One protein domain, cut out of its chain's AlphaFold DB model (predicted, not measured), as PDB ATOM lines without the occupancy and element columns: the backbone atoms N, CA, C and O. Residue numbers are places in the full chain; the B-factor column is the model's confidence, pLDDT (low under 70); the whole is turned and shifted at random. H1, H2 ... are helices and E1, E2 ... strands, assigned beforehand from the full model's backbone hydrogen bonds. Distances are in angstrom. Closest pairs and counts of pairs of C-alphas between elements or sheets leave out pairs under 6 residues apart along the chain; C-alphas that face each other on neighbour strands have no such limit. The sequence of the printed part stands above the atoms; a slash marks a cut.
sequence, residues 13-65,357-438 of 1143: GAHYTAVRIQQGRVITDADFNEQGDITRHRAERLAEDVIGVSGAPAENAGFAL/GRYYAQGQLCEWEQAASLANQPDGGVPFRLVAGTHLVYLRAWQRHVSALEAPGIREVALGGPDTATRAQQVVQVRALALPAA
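What this domain is: This is residues 13 to 65 and 357 to 438 of the 1143 residues of an uncharacterized protein of Variovorax sp. MHTC-1 (UniProt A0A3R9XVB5). A long two-stranded hairpin, E5 and E6, makes the long axis; E1 extends it to a narrow sheet at one end, and H1 runs from beside E1 across a small sheet, E2 E3 E4, that sits between H1 and the hairpin. The printed part has 135 residues, with E1 H1 E2 E3 E4 E5 E6 along the chain. Both sheets, E1 E6 E5 and E2 E3 E4, are antiparallel; the class is mixed, helices and strands. The whole is loose and elongated, with a radius of gyration of the C-alphas of 18.1 A and spans of 60 by 34 by 29 A.

Where its parts are: E6, residues 421 to 434, is 40.1 A long and ends at C-alpha 434 (122.620, 75.330, 126.540). E5, residues 389 to 402, is 37.3 A and bends by 54 degrees at residue 399. E1, residues 16 to 21, begins at C-alpha 16 (109.854, 99.756, 110.886) and is 14.0 A. H1, residues 29 to 51, is 32.6 A. E2 is residues 54 to 57, 10.5 A; E3 357 to 361, 13.5 A; E4 364 to 368, 13.3 A.

How they stand to each other: Inner strand E6 has N 427 and O 398 of E5 within hydrogen-bond range at 2.8 A, and N 424 and O 18 of E1 at 2.9 A. E4's closest C-alpha pair with E6 is Cys 366 and Val 428, 6.0 A. E3 and E4 form a hairpin, N 359 to O 366 being 2.8 A; E2 and E3 have N 55 and O 360 at 3.0 A. H1 is on one face of E2 E3 E4, two layers, helix over sheet, at a height of 9.3 A; it runs across the strands, at 80 degrees to E4 on the local plane, its closest C-alphas with E4 being Glu 44 and Gln 364, 5.7 A. It lies only just over E2 and E3, with 3 C-alphas on each. Every O i to N i+4 pair in H1 is within hydrogen-bond range. E1 and E4 are apart.

The domain as a whole: The farthest C-alphas, Gly 416 and Ala 438, are 61.2 A apart. Residues 66 to 356 are not printed; C-alphas 65 and 357 are 12.0 A apart. The links E4 to E5 and E5 to E6 are long. The pLDDT is under 70 at residues 23 to 28 and 415 to 418.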
ATOM      1  N   GLY A  13     105.432  94.737 107.115       86.12
ATOM      2  CA  GLY A  13     106.319  93.568 107.047       86.12
ATOM      3  C   GLY A  13     107.817  93.887 107.049       86.12
ATOM      4  O   GLY A  13     108.625  92.972 107.133       86.12
ATOM      5  N   ALA A  14     108.204  95.165 106.965       88.25
ATOM      6  CA  ALA A  14     109.592  95.592 107.152       88.25
ATOM      7  C   ALA A  14     109.931  95.863 108.632       88.25
ATOM      8  O   ALA A  14     111.078  96.178 108.949       88.25
ATOM      9  N   HIS A  15     108.935  95.789 109.525       92.50
ATOM     10  CA  HIS A  15     109.052  96.005 110.975       92.50
ATOM     11  C   HIS A  15     109.656  97.363 111.362       92.50
ATOM     12  O   HIS A  15     110.300  97.511 112.402       92.50
ATOM     13  N   TYR A  16     109.442  98.396 110.544       92.38
ATOM     14  CA  TYR A  16     109.854  99.756 110.886       92.38
ATOM     15  C   TYR A  16     108.967 100.347 111.986       92.38
ATOM     16  O   TYR A  16     107.749 100.434 111.837       92.38
ATOM     17  N   THR A  17     109.585 100.816 113.068       90.25
ATOM     18  CA  THR A  17     108.896 101.369 114.245       90.25
ATOM     19  C   THR A  17     108.958 102.889 114.324       90.25
ATOM     20  O   THR A  17     108.100 103.504 114.954       90.25
ATOM     21  N   ALA A  18     109.951 103.515 113.686       90.06
ATOM     22  CA  ALA A  18     110.089 104.967 113.663       90.06
ATOM     23  C   ALA A  18     110.881 105.465 112.448       90.06
ATOM     24  O   ALA A  18     111.739 104.772 111.897       90.06
ATOM     25  N   VAL A  19     110.632 106.720 112.080       89.50
ATOM     26  CA  VAL A  19     111.486 107.506 111.182       89.50
ATOM     27  C   VAL A  19     112.465 108.301 112.044       89.50
ATOM     28  O   VAL A  19     112.045 108.920 113.020       89.50
ATOM     29  N   ARG A  20     113.756 108.286 111.698       87.81
ATOM     30  CA  ARG A  20     114.801 109.021 112.431       87.81
ATOM     31  C   ARG A  20     115.468 110.025 111.516       87.81
ATOM     32  O   ARG A  20     115.998 109.636 110.478       87.81
ATOM     33  N   ILE A  21     115.424 111.299 111.884       86.38
ATOM     34  CA  ILE A  21     115.992 112.381 111.079       86.38
ATOM     35  C   ILE A  21     117.509 112.390 111.270       86.38
ATOM     36  O   ILE A  21     117.993 112.259 112.393       86.38
ATOM     37  N   GLN A  22     118.248 112.521 110.169       78.19
ATOM     38  CA  GLN A  22     119.701 112.680 110.193       78.19
ATOM     39  C   GLN A  22     120.098 114.159 110.344       78.19
ATOM     40  O   GLN A  22     119.419 115.048 109.820       78.19
ATOM     41  N   GLN A  23     121.229 114.400 111.010       67.00
ATOM     42  CA  GLN A  23     121.791 115.725 111.284       67.00
ATOM     43  C   GLN A  23     122.032 116.546 109.999       67.00
ATOM     44  O   GLN A  23     122.404 116.003 108.958       67.00
ATOM     45  N   GLY A  24     121.835 117.873 110.072       59.84
ATOM     46  CA  GLY A  24     122.159 118.819 108.985       59.84
ATOM     47  C   GLY A  24     120.964 119.386 108.200       59.84
ATOM     48  O   GLY A  24     121.077 119.640 106.998       59.84
ATOM     49  N   ARG A  25     119.799 119.574 108.840       61.06
ATOM     50  CA  ARG A  25     118.565 120.075 108.199       61.06
ATOM     51  C   ARG A  25     118.095 121.417 108.777       61.06
ATOM     52  O   ARG A  25     118.542 121.848 109.829       61.06
ATOM     53  N   VAL A  26     117.187 122.080 108.048       55.34
ATOM     54  CA  VAL A  26     116.590 123.392 108.402       55.34
ATOM     55  C   VAL A  26     115.678 123.300 109.638       55.34
ATOM     56  O   VAL A  26     115.427 124.300 110.302       55.34
ATOM     57  N   ILE A  27     115.188 122.098 109.941       64.38
ATOM     58  CA  ILE A  27     114.405 121.768 111.135       64.38
ATOM     59  C   ILE A  27     115.320 120.989 112.083       64.38
ATOM     60  O   ILE A  27     116.129 120.185 111.618       64.38
ATOM     61  N   THR A  28     115.180 121.223 113.386       68.75
ATOM     62  CA  THR A  28     115.914 120.518 114.440       68.75
ATOM     63  C   THR A  28     115.575 119.025 114.420       68.75
ATOM     64  O   THR A  28     114.437 118.612 114.628       68.75
ATOM     65  N   ASP A  29     116.570 118.191 114.129       76.25
ATOM     66  CA  ASP A  29     116.473 116.729 114.148       76.25
ATOM     67  C   ASP A  29     116.344 116.187 115.577       76.25
ATOM     68  O   ASP A  29     115.617 115.217 115.802       76.25
ATOM     69  N   ALA A  30     116.993 116.856 116.537       77.00
ATOM     70  CA  ALA A  30     116.971 116.514 117.955       77.00
ATOM     71  C   ALA A  30     115.542 116.406 118.517       77.00
ATOM     72  O   ALA A  30     115.180 115.342 119.009       77.00
ATOM     73  N   ASP A  31     114.708 117.439 118.357       83.31
ATOM     74  CA  ASP A  31     113.357 117.475 118.944       83.31
ATOM     75  C   ASP A  31     112.451 116.360 118.393       83.31
ATOM     76  O   ASP A  31     111.691 115.725 119.124       83.31
ATOM     77  N   PHE A  32     112.535 116.081 117.087       84.88
ATOM     78  CA  PHE A  32     111.750 115.016 116.454       84.88
ATOM     79  C   PHE A  32     112.226 113.626 116.871       84.88
ATOM     80  O   PHE A  32     111.405 112.742 117.140       84.88
ATOM     81  N   ASN A  33     113.543 113.421 116.926       86.94
ATOM     82  CA  ASN A  33     114.117 112.155 117.364       86.94
ATOM     83  C   ASN A  33     113.807 111.900 118.850       86.94
ATOM     84  O   ASN A  33     113.376 110.793 119.184       86.94
ATOM     85  N   GLU A  34     113.916 112.927 119.700       86.88
ATOM     86  CA  GLU A  34     113.543 112.884 121.117       86.88
ATOM     87  C   GLU A  34     112.051 112.579 121.285       86.88
ATOM     88  O   GLU A  34     111.681 111.664 122.018       86.88
ATOM     89  N   GLN A  35     111.170 113.264 120.549       89.44
ATOM     90  CA  GLN A  35     109.735 112.980 120.596       89.44
ATOM     91  C   GLN A  35     109.414 111.541 120.155       89.44
ATOM     92  O   GLN A  35     108.505 110.908 120.709       89.44
ATOM     93  N   GLY A  36     110.155 110.999 119.184       88.31
ATOM     94  CA  GLY A  36     110.084 109.586 118.808       88.31
ATOM     95  C   GLY A  36     110.472 108.656 119.962       88.31
ATOM     96  O   GLY A  36     109.762 107.689 120.245       88.31
ATOM     97  N   ASP A  37     111.546 108.982 120.685       88.19
ATOM     98  CA  ASP A  37     112.005 108.220 121.852       88.19
ATOM     99  C   ASP A  37     111.041 108.286 123.034       88.19
ATOM    100  O   ASP A  37     110.769 107.254 123.651       88.19
ATOM    101  N   ILE A  38     110.468 109.459 123.306       91.56
ATOM    102  CA  ILE A  38     109.442 109.655 124.335       91.56
ATOM    103  C   ILE A  38     108.203 108.817 124.011       91.56
ATOM    104  O   ILE A  38     107.666 108.137 124.889       91.56
ATOM    105  N   THR A  39     107.744 108.844 122.756       92.06
ATOM    106  CA  THR A  39     106.574 108.065 122.321       92.06
ATOM    107  C   THR A  39     106.827 106.567 122.466       92.06
ATOM    108  O   THR A  39     105.998 105.869 123.049       92.06
ATOM    109  N   ARG A  40     107.990 106.084 122.008       91.06
ATOM    110  CA  ARG A  40     108.403 104.681 122.162       91.06
ATOM    111  C   ARG A  40     108.448 104.275 123.631       91.06
ATOM    112  O   ARG A  40     107.812 103.297 124.003       91.06
ATOM    113  N   HIS A  41     109.125 105.058 124.471       92.25
ATOM    114  CA  HIS A  41     109.236 104.775 125.900       92.25
ATOM    115  C   HIS A  41     107.863 104.663 126.570       92.25
ATOM    116  O   HIS A  41     107.632 103.739 127.342       92.25
ATOM    117  N   ARG A  42     106.928 105.566 126.244       94.38
ATOM    118  CA  ARG A  42     105.551 105.500 126.757       94.38
ATOM    119  C   ARG A  42     104.820 104.242 126.295       94.38
ATOM    120  O   ARG A  42     104.127 103.637 127.103       94.38
ATOM    121  N   ALA A  43     104.962 103.860 125.026       91.25
ATOM    122  CA  ALA A  43     104.307 102.677 124.475       91.25
ATOM    123  C   ALA A  43     104.854 101.375 125.082       91.25
ATOM    124  O   ALA A  43     104.071 100.536 125.518       91.25
ATOM    125  N   GLU A  44     106.178 101.236 125.168       93.12
ATOM    126  CA  GLU A  44     106.839 100.063 125.754       93.12
ATOM    127  C   GLU A  44     106.536  99.945 127.251       93.12
ATOM    128  O   GLU A  44     106.157  98.871 127.706       93.12
ATOM    129  N   ARG A  45     106.603 101.048 128.012       93.38
ATOM    130  CA  ARG A  45     106.241 101.035 129.441       93.38
ATOM    131  C   ARG A  45     104.777 100.707 129.669       93.38
ATOM    132  O   ARG A  45     104.477  99.899 130.534       93.38
ATOM    133  N   LEU A  46     103.875 101.265 128.863       91.44
ATOM    134  CA  LEU A  46     102.462 100.904 128.932       91.44
ATOM    135  C   LEU A  46     102.250  99.411 128.646       91.44
ATOM    136  O   LEU A  46     101.465  98.765 129.332       91.44
ATOM    137  N   ALA A  47     102.933  98.862 127.639       90.31
ATOM    138  CA  ALA A  47     102.845  97.443 127.322       90.31
ATOM    139  C   ALA A  47     103.402  96.574 128.461       90.31
ATOM    140  O   ALA A  47     102.752  95.605 128.838       90.31
ATOM    141  N   GLU A  48     104.545  96.938 129.044       89.69
ATOM    142  CA  GLU A  48     105.139  96.244 130.193       89.69
ATOM    143  C   GLU A  48     104.240  96.307 131.440       89.69
ATOM    144  O   GLU A  48     104.027  95.285 132.084       89.69
ATOM    145  N   ASP A  49     103.637  97.458 131.745       86.44
ATOM    146  CA  ASP A  49     102.732  97.623 132.892       86.44
ATOM    147  C   ASP A  49     101.429  96.816 132.735       86.44
ATOM    148  O   ASP A  49     100.826  96.396 133.724       86.44
ATOM    149  N   VAL A  50     100.970  96.606 131.495       84.12
ATOM    150  CA  VAL A  50      99.714  95.896 131.191       84.12
ATOM    151  C   VAL A  50      99.918  94.390 131.020       84.12
ATOM    152  O   VAL A  50      99.061  93.609 131.430       84.12
ATOM    153  N   ILE A  51     101.011  93.980 130.375       86.38
ATOM    154  CA  ILE A  51     101.289  92.584 129.998       86.38
ATOM    155  C   ILE A  51     102.214  91.910 131.020       86.38
ATOM    156  O   ILE A  51     102.127  90.700 131.221       86.38
ATOM    157  N   GLY A  52     103.082  92.682 131.673       85.94
ATOM    158  CA  GLY A  52     104.223  92.201 132.441       85.94
ATOM    159  C   GLY A  52     105.519  92.206 131.624       85.94
ATOM    160  O   GLY A  52     105.587  92.711 130.501       85.94
ATOM    161  N   VAL A  53     106.568  91.602 132.193       87.44
ATOM    162  CA  VAL A  53     107.910  91.532 131.581       87.44
ATOM    163  C   VAL A  53     107.878  90.840 130.217       87.44
ATOM    164  O   VAL A  53     108.665  91.183 129.339       87.44
ATOM    165  N   SER A  54     106.971  89.884 130.005       93.12
ATOM    166  CA  SER A  54     106.740  89.297 128.690       93.12
ATOM    167  C   SER A  54     105.362  88.660 128.564       93.12
ATOM    168  O   SER A  54     104.798  88.241 129.569       93.12
ATOM    169  N   GLY A  55     104.844  88.526 127.340       90.44
ATOM    170  CA  GLY A  55     103.628  87.749 127.100       90.44
ATOM    171  C   GLY A  55     103.108  87.785 125.663       90.44
ATOM    172  O   GLY A  55     103.438  88.675 124.879       90.44
ATOM    173  N   ALA A  56     102.251  86.826 125.318       90.94
ATOM    174  CA  ALA A  56     101.612  86.693 124.013       90.94
ATOM    175  C   ALA A  56     100.087  86.882 124.105       90.94
ATOM    176  O   ALA A  56      99.451  86.282 124.977       90.94
ATOM    177  N   PRO A  57      99.456  87.621 123.177       88.31
ATOM    178  CA  PRO A  57      98.002  87.683 123.108       88.31
ATOM    179  C   PRO A  57      97.433  86.337 122.634       88.31
ATOM    180  O   PRO A  57      97.775  85.879 121.550       88.31
ATOM    181  N   ALA A  58      96.517  85.730 123.389       83.00
ATOM    182  CA  ALA A  58      96.033  84.360 123.161       83.00
ATOM    183  C   ALA A  58      95.519  84.066 121.739       83.00
ATOM    184  O   ALA A  58      95.703  82.963 121.238       83.00
ATOM    185  N   GLU A  59      94.882  85.038 121.079       81.75
ATOM    186  CA  GLU A  59      94.328  84.860 119.726       81.75
ATOM    187  C   GLU A  59      95.386  84.890 118.620       81.75
ATOM    188  O   GLU A  59      95.182  84.279 117.579       81.75
ATOM    189  N   ASN A  60      96.513  85.564 118.854       86.12
ATOM    190  CA  ASN A  60      97.592  85.742 117.881       86.12
ATOM    191  C   ASN A  60      98.952  85.400 118.513       86.12
ATOM    192  O   ASN A  60      99.952  86.059 118.227       86.12
ATOM    193  N   ALA A  61      98.979  84.418 119.420       90.25
ATOM    194  CA  ALA A  61     100.158  84.092 120.210       90.25
ATOM    195  C   ALA A  61     101.251  83.501 119.313       90.25
ATOM    196  O   ALA A  61     101.148  82.360 118.860       90.25
ATOM    197  N   GLY A  62     102.305  84.279 119.076       93.81
ATOM    198  CA  GLY A  62     103.431  83.877 118.247       93.81
ATOM    199  C   GLY A  62     104.499  83.102 118.997       93.81
ATOM    200  O   GLY A  62     104.444  82.934 120.216       93.81
ATOM    201  N   PHE A  63     105.510  82.666 118.253       96.06
ATOM    202  CA  PHE A  63     106.740  82.068 118.772       96.06
ATOM    203  C   PHE A  63     106.547  80.728 119.498       96.06
ATOM    204  O   PHE A  63     107.375  80.321 120.309       96.06
ATOM    205  N   ALA A  64     105.460  80.013 119.185       95.88
ATOM    206  CA  ALA A  64     105.230  78.658 119.676       95.88
ATOM    207  C   ALA A  64     106.324  77.711 119.180       95.88
ATOM    208  O   ALA A  64     106.607  77.667 117.982       95.88
ATOM    209  N   LEU A  65     106.907  76.933 120.087       96.31
ATOM    210  CA  LEU A  65     107.945  75.968 119.744       96.31
ATOM    211  C   LEU A  65     107.312  74.650 119.297       96.31
ATOM    212  O   LEU A  65     106.446  74.095 119.971       96.31
ATOM    213  N   GLY A 357     103.230  84.908 114.609       94.75
ATOM    214  CA  GLY A 357     102.328  85.654 115.481       94.75
ATOM    215  C   GLY A 357     103.059  86.718 116.292       94.75
ATOM    216  O   GLY A 357     104.164  87.130 115.946       94.75
ATOM    217  N   ARG A 358     102.435  87.148 117.391       94.44
ATOM    218  CA  ARG A 358     102.910  88.246 118.237       94.44
ATOM    219  C   ARG A 358     103.370  87.780 119.605       94.44
ATOM    220  O   ARG A 358     102.781  86.877 120.201       94.44
ATOM    221  N   TYR A 359     104.371  88.469 120.121       95.56
ATOM    222  CA  TYR A 359     104.863  88.342 121.483       95.56
ATOM    223  C   TYR A 359     105.359  89.704 121.961       95.56
ATOM    224  O   TYR A 359     105.749  90.534 121.147       95.56
ATOM    225  N   TYR A 360     105.343  89.952 123.262       94.94
ATOM    226  CA  TYR A 360     105.920  91.153 123.853       94.94
ATOM    227  C   TYR A 360     107.061  90.752 124.779       94.94
ATOM    228  O   TYR A 360     106.894  89.857 125.609       94.94
ATOM    229  N   ALA A 361     108.211  91.407 124.635       95.44
ATOM    230  CA  ALA A 361     109.372  91.228 125.500       95.44
ATOM    231  C   ALA A 361     109.797  92.597 126.038       95.44
ATOM    232  O   ALA A 361     110.227  93.459 125.278       95.44
ATOM    233  N   GLN A 362     109.624  92.807 127.344       92.62
ATOM    234  CA  GLN A 362     109.892  94.067 128.048       92.62
ATOM    235  C   GLN A 362     109.240  95.270 127.346       92.62
ATOM    236  O   GLN A 362     109.875  96.284 127.072       92.62
ATOM    237  N   GLY A 363     107.965  95.105 126.976       92.25
ATOM    238  CA  GLY A 363     107.178  96.113 126.268       92.25
ATOM    239  C   GLY A 363     107.415  96.210 124.756       92.25
ATOM    240  O   GLY A 363     106.588  96.799 124.060       92.25
ATOM    241  N   GLN A 364     108.480  95.606 124.218       95.25
ATOM    242  CA  GLN A 364     108.758  95.613 122.779       95.25
ATOM    243  C   GLN A 364     107.859  94.615 122.043       95.25
ATOM    244  O   GLN A 364     107.815  93.434 122.398       95.25
ATOM    245  N   LEU A 365     107.163  95.076 120.997       94.00
ATOM    246  CA  LEU A 365     106.379  94.211 120.114       94.00
ATOM    247  C   LEU A 365     107.316  93.358 119.257       94.00
ATOM    248  O   LEU A 365     108.151  93.880 118.530       94.00
ATOM    249  N   CYS A 366     107.122  92.050 119.313       95.25
ATOM    250  CA  CYS A 366     107.793  91.064 118.487       95.25
ATOM    251  C   CYS A 366     106.752  90.410 117.580       95.25
ATOM    252  O   CYS A 366     105.785  89.835 118.087       95.25
ATOM    253  N   GLU A 367     106.914  90.483 116.263       93.88
ATOM    254  CA  GLU A 367     105.926  89.968 115.312       93.88
ATOM    255  C   GLU A 367     106.616  89.256 114.156       93.88
ATOM    256  O   GLU A 367     107.514  89.814 113.542       93.88
ATOM    257  N   TRP A 368     106.182  88.031 113.864       93.75
ATOM    258  CA  TRP A 368     106.532  87.325 112.633       93.75
ATOM    259  C   TRP A 368     105.259  86.956 111.880       93.75
ATOM    260  O   TRP A 368     104.358  86.318 112.428       93.75
ATOM    261  N   GLU A 369     105.205  87.302 110.599       93.00
ATOM    262  CA  GLU A 369     104.083  87.015 109.703       93.00
ATOM    263  C   GLU A 369     104.066  85.547 109.267       93.00
ATOM    264  O   GLU A 369     103.026  85.022 108.868       93.00
ATOM    265  N   GLN A 370     105.224  84.881 109.322       91.81
ATOM    266  CA  GLN A 370     105.407  83.505 108.875       91.81
ATOM    267  C   GLN A 370     106.229  82.700 109.877       91.81
ATOM    268  O   GLN A 370     107.122  83.212 110.545       91.81
ATOM    269  N   ALA A 371     105.897  81.413 109.981       91.81
ATOM    270  CA  ALA A 371     106.635  80.490 110.823       91.81
ATOM    271  C   ALA A 371     108.023  80.249 110.226       91.81
ATOM    272  O   ALA A 371     108.192  80.201 109.007       91.81
ATOM    273  N   ALA A 372     108.998  80.046 111.097       91.75
ATOM    274  CA  ALA A 372     110.394  79.917 110.724       91.75
ATOM    275  C   ALA A 372     111.067  78.800 111.523       91.75
ATOM    276  O   ALA A 372     110.468  78.194 112.414       91.75
ATOM    277  N   SER A 373     112.316  78.498 111.196       90.88
ATOM    278  CA  SER A 373     113.142  77.611 112.011       90.88
ATOM    279  C   SER A 373     114.126  78.413 112.851       90.88
ATOM    280  O   SER A 373     114.369  79.589 112.590       90.88
ATOM    281  N   LEU A 374     114.757  77.761 113.830       90.88
ATOM    282  CA  LEU A 374     115.819  78.392 114.617       90.88
ATOM    283  C   LEU A 374     116.960  78.923 113.727       90.88
ATOM    284  O   LEU A 374     117.558  79.952 114.038       90.88
ATOM    285  N   ALA A 375     117.251  78.248 112.615       86.06
ATOM    286  CA  ALA A 375     118.397  78.581 111.782       86.06
ATOM    287  C   ALA A 375     118.097  79.518 110.607       86.06
ATOM    288  O   ALA A 375     119.009  80.181 110.119       86.06
ATOM    289  N   ASN A 376     116.841  79.602 110.166       85.75
ATOM    290  CA  ASN A 376     116.407  80.435 109.046       85.75
ATOM    291  C   ASN A 376     115.210  81.285 109.493       85.75
ATOM    292  O   ASN A 376     114.060  80.916 109.264       85.75
ATOM    293  N   GLN A 377     115.503  82.396 110.174       89.62
ATOM    294  CA  GLN A 377     114.521  83.344 110.713       89.62
ATOM    295  C   GLN A 377     114.372  84.557 109.781       89.62
ATOM    296  O   GLN A 377     115.355  84.887 109.108       89.62
ATOM    297  N   PRO A 378     113.206  85.238 109.758       86.38
ATOM    298  CA  PRO A 378     112.995  86.454 108.962       86.38
ATOM    299  C   PRO A 378     114.040  87.537 109.259       86.38
ATOM    300  O   PRO A 378     114.632  88.097 108.341       86.38
ATOM    301  N   ASP A 379     114.360  87.715 110.540       85.88
ATOM    302  CA  ASP A 379     115.280  88.734 111.056       85.88
ATOM    303  C   ASP A 379     116.720  88.209 111.234       85.88
ATOM    304  O   ASP A 379     117.453  88.584 112.154       85.88
ATOM    305  N   GLY A 380     117.127  87.278 110.366       80.56
ATOM    306  CA  GLY A 380     118.419  86.595 110.429       80.56
ATOM    307  C   GLY A 380     118.418  85.437 111.431       80.56
ATOM    308  O   GLY A 380     118.325  85.622 112.639       80.56
ATOM    309  N   GLY A 381     118.525  84.203 110.937       71.31
ATOM    310  CA  GLY A 381     118.537  83.014 111.795       71.31
ATOM    311  C   GLY A 381     119.892  82.729 112.436       71.31
ATOM    312  O   GLY A 381     120.913  83.260 112.012       71.31
ATOM    313  N   VAL A 382     119.915  81.871 113.459       74.94
ATOM    314  CA  VAL A 382     121.153  81.492 114.153       74.94
ATOM    315  C   VAL A 382     121.771  80.287 113.439       74.94
ATOM    316  O   VAL A 382     121.152  79.223 113.433       74.94
ATOM    317  N   PRO A 383     122.958  80.393 112.814       75.25
ATOM    318  CA  PRO A 383     123.443  79.409 111.841       75.25
ATOM    319  C   PRO A 383     124.022  78.138 112.493       75.25
ATOM    320  O   PRO A 383     125.052  77.620 112.070       75.25
ATOM    321  N   PHE A 384     123.365  77.612 113.525       78.75
ATOM    322  CA  PHE A 384     123.720  76.361 114.181       78.75
ATOM    323  C   PHE A 384     122.495  75.478 114.426       78.75
ATOM    324  O   PHE A 384     121.347  75.923 114.417       78.75
ATOM    325  N   ARG A 385     122.759  74.196 114.690       83.69
ATOM    326  CA  ARG A 385     121.772  73.273 115.255       83.69
ATOM    327  C   ARG A 385     122.004  73.078 116.736       83.69
ATOM    328  O   ARG A 385     123.137  73.161 117.204       83.69
ATOM    329  N   LEU A 386     120.922  72.784 117.446       89.00
ATOM    330  CA  LEU A 386     121.005  72.392 118.843       89.00
ATOM    331  C   LEU A 386     121.840  71.115 118.962       89.00
ATOM    332  O   LEU A 386     121.646  70.155 118.216       89.00
ATOM    333  N   VAL A 387     122.785  71.136 119.894       88.81
ATOM    334  CA  VAL A 387     123.586  69.967 120.258       88.81
ATOM    335  C   VAL A 387     122.809  69.094 121.246       88.81
ATOM    336  O   VAL A 387     121.745  69.489 121.715       88.81
ATOM    337  N   ALA A 388     123.316  67.905 121.569       91.81
ATOM    338  CA  ALA A 388     122.699  67.042 122.576       91.81
ATOM    339  C   ALA A 388     122.639  67.737 123.952       91.81
ATOM    340  O   ALA A 388     123.607  68.372 124.372       91.81
ATOM    341  N   GLY A 389     121.518  67.589 124.663       93.06
ATOM    342  CA  GLY A 389     121.274  68.198 125.975       93.06
ATOM    343  C   GLY A 389     120.002  69.050 126.035       93.06
ATOM    344  O   GLY A 389     119.236  69.145 125.074       93.06
ATOM    345  N   THR A 390     119.765  69.672 127.190       93.94
ATOM    346  CA  THR A 390     118.619  70.565 127.411       93.94
ATOM    347  C   THR A 390     119.012  72.014 127.151       93.94
ATOM    348  O   THR A 390     120.065  72.476 127.586       93.94
ATOM    349  N   HIS A 391     118.149  72.739 126.450       95.62
ATOM    350  CA  HIS A 391     118.355  74.126 126.061       95.62
ATOM    351  C   HIS A 391     117.177  74.979 126.523       95.62
ATOM    352  O   HIS A 391     116.021  74.587 126.360       95.62
ATOM    353  N   LEU A 392     117.471  76.167 127.047       96.12
ATOM    354  CA  LEU A 392     116.493  77.237 127.199       96.12
ATOM    355  C   LEU A 392     116.403  77.989 125.873       96.12
ATOM    356  O   LEU A 392     117.364  78.631 125.450       96.12
ATOM    357  N   VAL A 393     115.252  77.904 125.221       96.88
ATOM    358  CA  VAL A 393     114.936  78.673 124.020       96.88
ATOM    359  C   VAL A 393     114.298  79.988 124.443       96.88
ATOM    360  O   VAL A 393     113.378  80.017 125.266       96.88
ATOM    361  N   TYR A 394     114.802  81.085 123.893       95.75
ATOM    362  CA  TYR A 394     114.434  82.429 124.309       95.75
ATOM    363  C   TYR A 394     114.349  83.387 123.122       95.75
ATOM    364  O   TYR A 394     114.967  83.173 122.080       95.75
ATOM    365  N   LEU A 395     113.577  84.448 123.305       95.81
ATOM    366  CA  LEU A 395     113.416  85.565 122.391       95.81
ATOM    367  C   LEU A 395     114.376  86.690 122.787       95.81
ATOM    368  O   LEU A 395     114.480  87.022 123.971       95.81
ATOM    369  N   ARG A 396     115.039  87.280 121.796       94.50
ATOM    370  CA  ARG A 396     115.789  88.532 121.892       94.50
ATOM    371  C   ARG A 396     115.184  89.520 120.900       94.50
ATOM    372  O   ARG A 396     115.136  89.224 119.708       94.50
ATOM    373  N   ALA A 397     114.754  90.672 121.382       94.62
ATOM    374  CA  ALA A 397     114.166  91.740 120.589       94.62
ATOM    375  C   ALA A 397     115.008  93.006 120.728       94.62
ATOM    376  O   ALA A 397     115.442  93.325 121.829       94.62
ATOM    377  N   TRP A 398     115.270  93.719 119.640       92.81
ATOM    378  CA  TRP A 398     115.982  94.993 119.707       92.81
ATOM    379  C   TRP A 398     115.707  95.866 118.489       92.81
ATOM    380  O   TRP A 398     115.053  95.433 117.547       92.81
ATOM    381  N   GLN A 399     116.224  97.097 118.479       90.69
ATOM    382  CA  GLN A 399     116.125  97.975 117.314       90.69
ATOM    383  C   GLN A 399     117.477  98.208 116.652       90.69
ATOM    384  O   GLN A 399     118.458  98.523 117.329       90.69
ATOM    385  N   ARG A 400     117.498  98.112 115.321       89.12
ATOM    386  CA  ARG A 400     118.615  98.565 114.482       89.12
ATOM    387  C   ARG A 400     118.203  99.747 113.610       89.12
ATOM    388  O   ARG A 400     117.013 100.001 113.416       89.12
ATOM    389  N   HIS A 401     119.183 100.476 113.091       87.69
ATOM    390  CA  HIS A 401     118.950 101.583 112.164       87.69
ATOM    391  C   HIS A 401     119.212 101.129 110.730       87.69
ATOM    392  O   HIS A 401     120.303 100.671 110.426       87.69
ATOM    393  N   VAL A 402     118.227 101.311 109.852       90.62
ATOM    394  CA  VAL A 402     118.303 100.971 108.425       90.62
ATOM    395  C   VAL A 402     118.330 102.258 107.609       90.62
ATOM    396  O   VAL A 402     117.429 103.096 107.741       90.62
ATOM    397  N   SER A 403     119.358 102.439 106.782       88.81
ATOM    398  CA  SER A 403     119.493 103.585 105.880       88.81
ATOM    399  C   SER A 403     119.133 103.207 104.437       88.81
ATOM    400  O   SER A 403     118.835 102.055 104.121       88.81
ATOM    401  N   ALA A 404     119.163 104.185 103.530       87.69
ATOM    402  CA  ALA A 404     119.010 103.927 102.101       87.69
ATOM    403  C   ALA A 404     120.155 103.101 101.481       87.69
ATOM    404  O   ALA A 404     120.020 102.679 100.333       87.69
ATOM    405  N   LEU A 405     121.275 102.896 102.189       87.88
ATOM    406  CA  LEU A 405     122.357 102.024 101.719       87.88
ATOM    407  C   LEU A 405     121.928 100.554 101.752       87.88
ATOM    408  O   LEU A 405     122.172  99.831 100.790       87.88
ATOM    409  N   GLU A 406     121.252 100.146 102.826       88.38
ATOM    410  CA  GLU A 406     120.725  98.794 103.000       88.38
ATOM    411  C   GLU A 406     119.345  98.636 102.348       88.38
ATOM    412  O   GLU A 406     119.058  97.619 101.727       88.38
ATOM    413  N   ALA A 407     118.493  99.665 102.428       88.25
ATOM    414  CA  ALA A 407     117.142  99.644 101.873       88.25
ATOM    415  C   ALA A 407     116.912 100.803 100.884       88.25
ATOM    416  O   ALA A 407     116.242 101.780 101.226       88.25
ATOM    417  N   PRO A 408     117.380 100.716  99.624       84.94
ATOM    418  CA  PRO A 408     117.292 101.817  98.655       84.94
ATOM    419  C   PRO A 408     115.887 102.406  98.454       84.94
ATOM    420  O   PRO A 408     115.753 103.579  98.108       84.94
ATOM    421  N   GLY A 409     114.836 101.615  98.704       84.19
ATOM    422  CA  GLY A 409     113.439 102.040  98.606       84.19
ATOM    423  C   GLY A 409     112.995 103.089  99.636       84.19
ATOM    424  O   GLY A 409     111.996 103.764  99.394       84.19
ATOM    425  N   ILE A 410     113.712 103.279 100.756       85.12
ATOM    426  CA  ILE A 410     113.338 104.300 101.760       85.12
ATOM    427  C   ILE A 410     113.802 105.714 101.388       85.12
ATOM    428  O   ILE A 410     113.354 106.691 102.004       85.12
ATOM    429  N   ARG A 411     114.683 105.824 100.389       83.44
ATOM    430  CA  ARG A 411     115.300 107.076  99.952       83.44
ATOM    431  C   ARG A 411     114.266 108.037  99.372       83.44
ATOM    432  O   ARG A 411     113.440 107.661  98.545       83.44
ATOM    433  N   GLU A 412     114.353 109.308  99.757       78.56
ATOM    434  CA  GLU A 412     113.551 110.368  99.138       78.56
ATOM    435  C   GLU A 412     114.105 110.746  97.753       78.56
ATOM    436  O   GLU A 412     115.202 111.300  97.627       78.56
ATOM    437  N   VAL A 413     113.339 110.459  96.699       78.19
ATOM    438  CA  VAL A 413     113.748 110.708  95.307       78.19
ATOM    439  C   VAL A 413     113.712 112.190  94.943       78.19
ATOM    440  O   VAL A 413     114.510 112.627  94.112       78.19
ATOM    441  N   ALA A 414     112.855 112.984  95.598       71.44
ATOM    442  CA  ALA A 414     112.712 114.413  95.316       71.44
ATOM    443  C   ALA A 414     113.993 115.221  95.596       71.44
ATOM    444  O   ALA A 414     114.153 116.325  95.080       71.44
ATOM    445  N   LEU A 415     114.922 114.674  96.387       67.00
ATOM    446  CA  LEU A 415     116.159 115.349  96.785       67.00
ATOM    447  C   LEU A 415     117.361 115.016  95.891       67.00
ATOM    448  O   LEU A 415     118.457 115.506  96.148       67.00
ATOM    449  N   GLY A 416     117.185 114.191  94.852       63.47
ATOM    450  CA  GLY A 416     118.205 113.954  93.822       63.47
ATOM    451  C   GLY A 416     119.515 113.323  94.316       63.47
ATOM    452  O   GLY A 416     120.519 113.379  93.614       63.47
ATOM    453  N   GLY A 417     119.558 112.748  95.523       64.75
ATOM    454  CA  GLY A 417     120.843 112.426  96.149       64.75
ATOM    455  C   GLY A 417     120.716 112.008  97.614       64.75
ATOM    456  O   GLY A 417     120.560 110.819  97.883       64.75
ATOM    457  N   PRO A 418     120.804 112.961  98.554       63.84
ATOM    458  CA  PRO A 418     120.796 112.704  99.988       63.84
ATOM    459  C   PRO A 418     119.499 112.095 100.485       63.84
ATOM    460  O   PRO A 418     118.430 112.661 100.272       63.84
ATOM    461  N   ASP A 419     119.632 111.015 101.249       73.94
ATOM    462  CA  ASP A 419     118.572 110.622 102.160       73.94
ATOM    463  C   ASP A 419     118.531 111.584 103.361       73.94
ATOM    464  O   ASP A 419     119.518 112.243 103.707       73.94
ATOM    465  N   THR A 420     117.352 111.751 103.942       74.81
ATOM    466  CA  THR A 420     117.098 112.671 105.063       74.81
ATOM    467  C   THR A 420     116.796 111.941 106.356       74.81
ATOM    468  O   THR A 420     116.882 112.553 107.422       74.81
ATOM    469  N   ALA A 421     116.418 110.665 106.275       84.88
ATOM    470  CA  ALA A 421     115.962 109.926 107.432       84.88
ATOM    471  C   ALA A 421     116.167 108.419 107.288       84.88
ATOM    472  O   ALA A 421     115.780 107.828 106.283       84.88
ATOM    473  N   THR A 422     116.647 107.784 108.353       89.44
ATOM    474  CA  THR A 422     116.711 106.323 108.457       89.44
ATOM    475  C   THR A 422     115.387 105.762 108.983       89.44
ATOM    476  O   THR A 422     114.440 106.499 109.302       89.44
ATOM    477  N   ARG A 423     115.298 104.438 109.084       90.94
ATOM    478  CA  ARG A 423     114.243 103.746 109.830       90.94
ATOM    479  C   ARG A 423     114.833 103.065 111.052       90.94
ATOM    480  O   ARG A 423     115.905 102.480 110.964       90.94
ATOM    481  N   ALA A 424     114.144 103.158 112.182       92.12
ATOM    482  CA  ALA A 424     114.346 102.198 113.256       92.12
ATOM    483  C   ALA A 424     113.562 100.938 112.878       92.12
ATOM    484  O   ALA A 424     112.359 101.030 112.631       92.12
ATOM    485  N   GLN A 425     114.242  99.803 112.780       93.00
ATOM    486  CA  GLN A 425     113.647  98.499 112.501       93.00
ATOM    487  C   GLN A 425     113.653  97.674 113.784       93.00
ATOM    488  O   GLN A 425     114.701  97.553 114.421       93.00
ATOM    489  N   GLN A 426     112.500  97.122 114.156       94.06
ATOM    490  CA  GLN A 426     112.408  96.112 115.200       94.06
ATOM    491  C   GLN A 426     112.934  94.787 114.655       94.06
ATOM    492  O   GLN A 426     112.481  94.323 113.617       94.06
ATOM    493  N   VAL A 427     113.891  94.203 115.360       94.19
ATOM    494  CA  VAL A 427     114.526  92.931 115.032       94.19
ATOM    495  C   VAL A 427     114.163  91.939 116.118       94.19
ATOM    496  O   VAL A 427     114.251  92.257 117.310       94.19
ATOM    497  N   VAL A 428     113.757  90.737 115.720       94.25
ATOM    498  CA  VAL A 428     113.343  89.693 116.648       94.25
ATOM    499  C   VAL A 428     114.038  88.388 116.301       94.25
ATOM    500  O   VAL A 428     113.834  87.823 115.233       94.25
ATOM    501  N   GLN A 429     114.809  87.843 117.239       94.19
ATOM    502  CA  GLN A 429     115.444  86.542 117.064       94.19
ATOM    503  C   GLN A 429     115.115  85.573 118.186       94.19
ATOM    504  O   GLN A 429     115.203  85.894 119.371       94.19
ATOM    505  N   VAL A 430     114.848  84.331 117.802       95.38
ATOM    506  CA  VAL A 430     114.849  83.196 118.718       95.38
ATOM    507  C   VAL A 430     116.256  82.620 118.802       95.38
ATOM    508  O   VAL A 430     116.900  82.340 117.794       95.38
ATOM    509  N   ARG A 431     116.749  82.429 120.019       94.38
ATOM    510  CA  ARG A 431     118.070  81.870 120.306       94.38
ATOM    511  C   ARG A 431     117.943  80.757 121.342       94.38
ATOM    512  O   ARG A 431     116.879  80.537 121.920       94.38
ATOM    513  N   ALA A 432     119.029  80.022 121.547       94.00
ATOM    514  CA  ALA A 432     119.072  78.910 122.482       94.00
ATOM    515  C   ALA A 432     120.298  79.007 123.385       94.00
ATOM    516  O   ALA A 432     121.411  79.238 122.915       94.00
ATOM    517  N   LEU A 433     120.078  78.800 124.680       93.94
ATOM    518  CA  LEU A 433     121.100  78.740 125.713       93.94
ATOM    519  C   LEU A 433     121.204  77.294 126.198       93.94
ATOM    520  O   LEU A 433     120.240  76.756 126.743       93.94
ATOM    521  N   ALA A 434     122.357  76.659 125.995       93.62
ATOM    522  CA  ALA A 434     122.620  75.330 126.540       93.62
ATOM    523  C   ALA A 434     122.603  75.381 128.076       93.62
ATOM    524  O   ALA A 434     123.274  76.219 128.684       93.62
ATOM    525  N   LEU A 435     121.832  74.488 128.693       91.62
ATOM    526  CA  LEU A 435     121.760  74.366 130.142       91.62
ATOM    527  C   LEU A 435     122.725  73.275 130.619       91.62
ATOM    528  O   LEU A 435     122.878  72.250 129.948       91.62
ATOM    529  N   PRO A 436     123.370  73.456 131.783       88.31
ATOM    530  CA  PRO A 436     124.144  72.385 132.387       88.31
ATOM    531  C   PRO A 436     123.225  71.227 132.806       88.31
ATOM    532  O   PRO A 436     121.992  71.339 132.799       88.31
ATOM    533  N   ALA A 437     123.834  70.109 133.212       81.75
ATOM    534  CA  ALA A 437     123.101  69.050 133.898       81.75
ATOM    535  C   ALA A 437     122.307  69.657 135.066       81.75
ATOM    536  O   ALA A 437     122.817  70.534 135.771       81.75
ATOM    537  N   ALA A 438     121.049  69.244 135.218       72.69
ATOM    538  CA  ALA A 438     120.160  69.864 136.185       72.69
ATOM    539  C   ALA A 438     120.731  69.726 137.615       72.69
ATOM    540  O   ALA A 438     121.263  68.667 137.965       72.69
TER     541      ALA A 438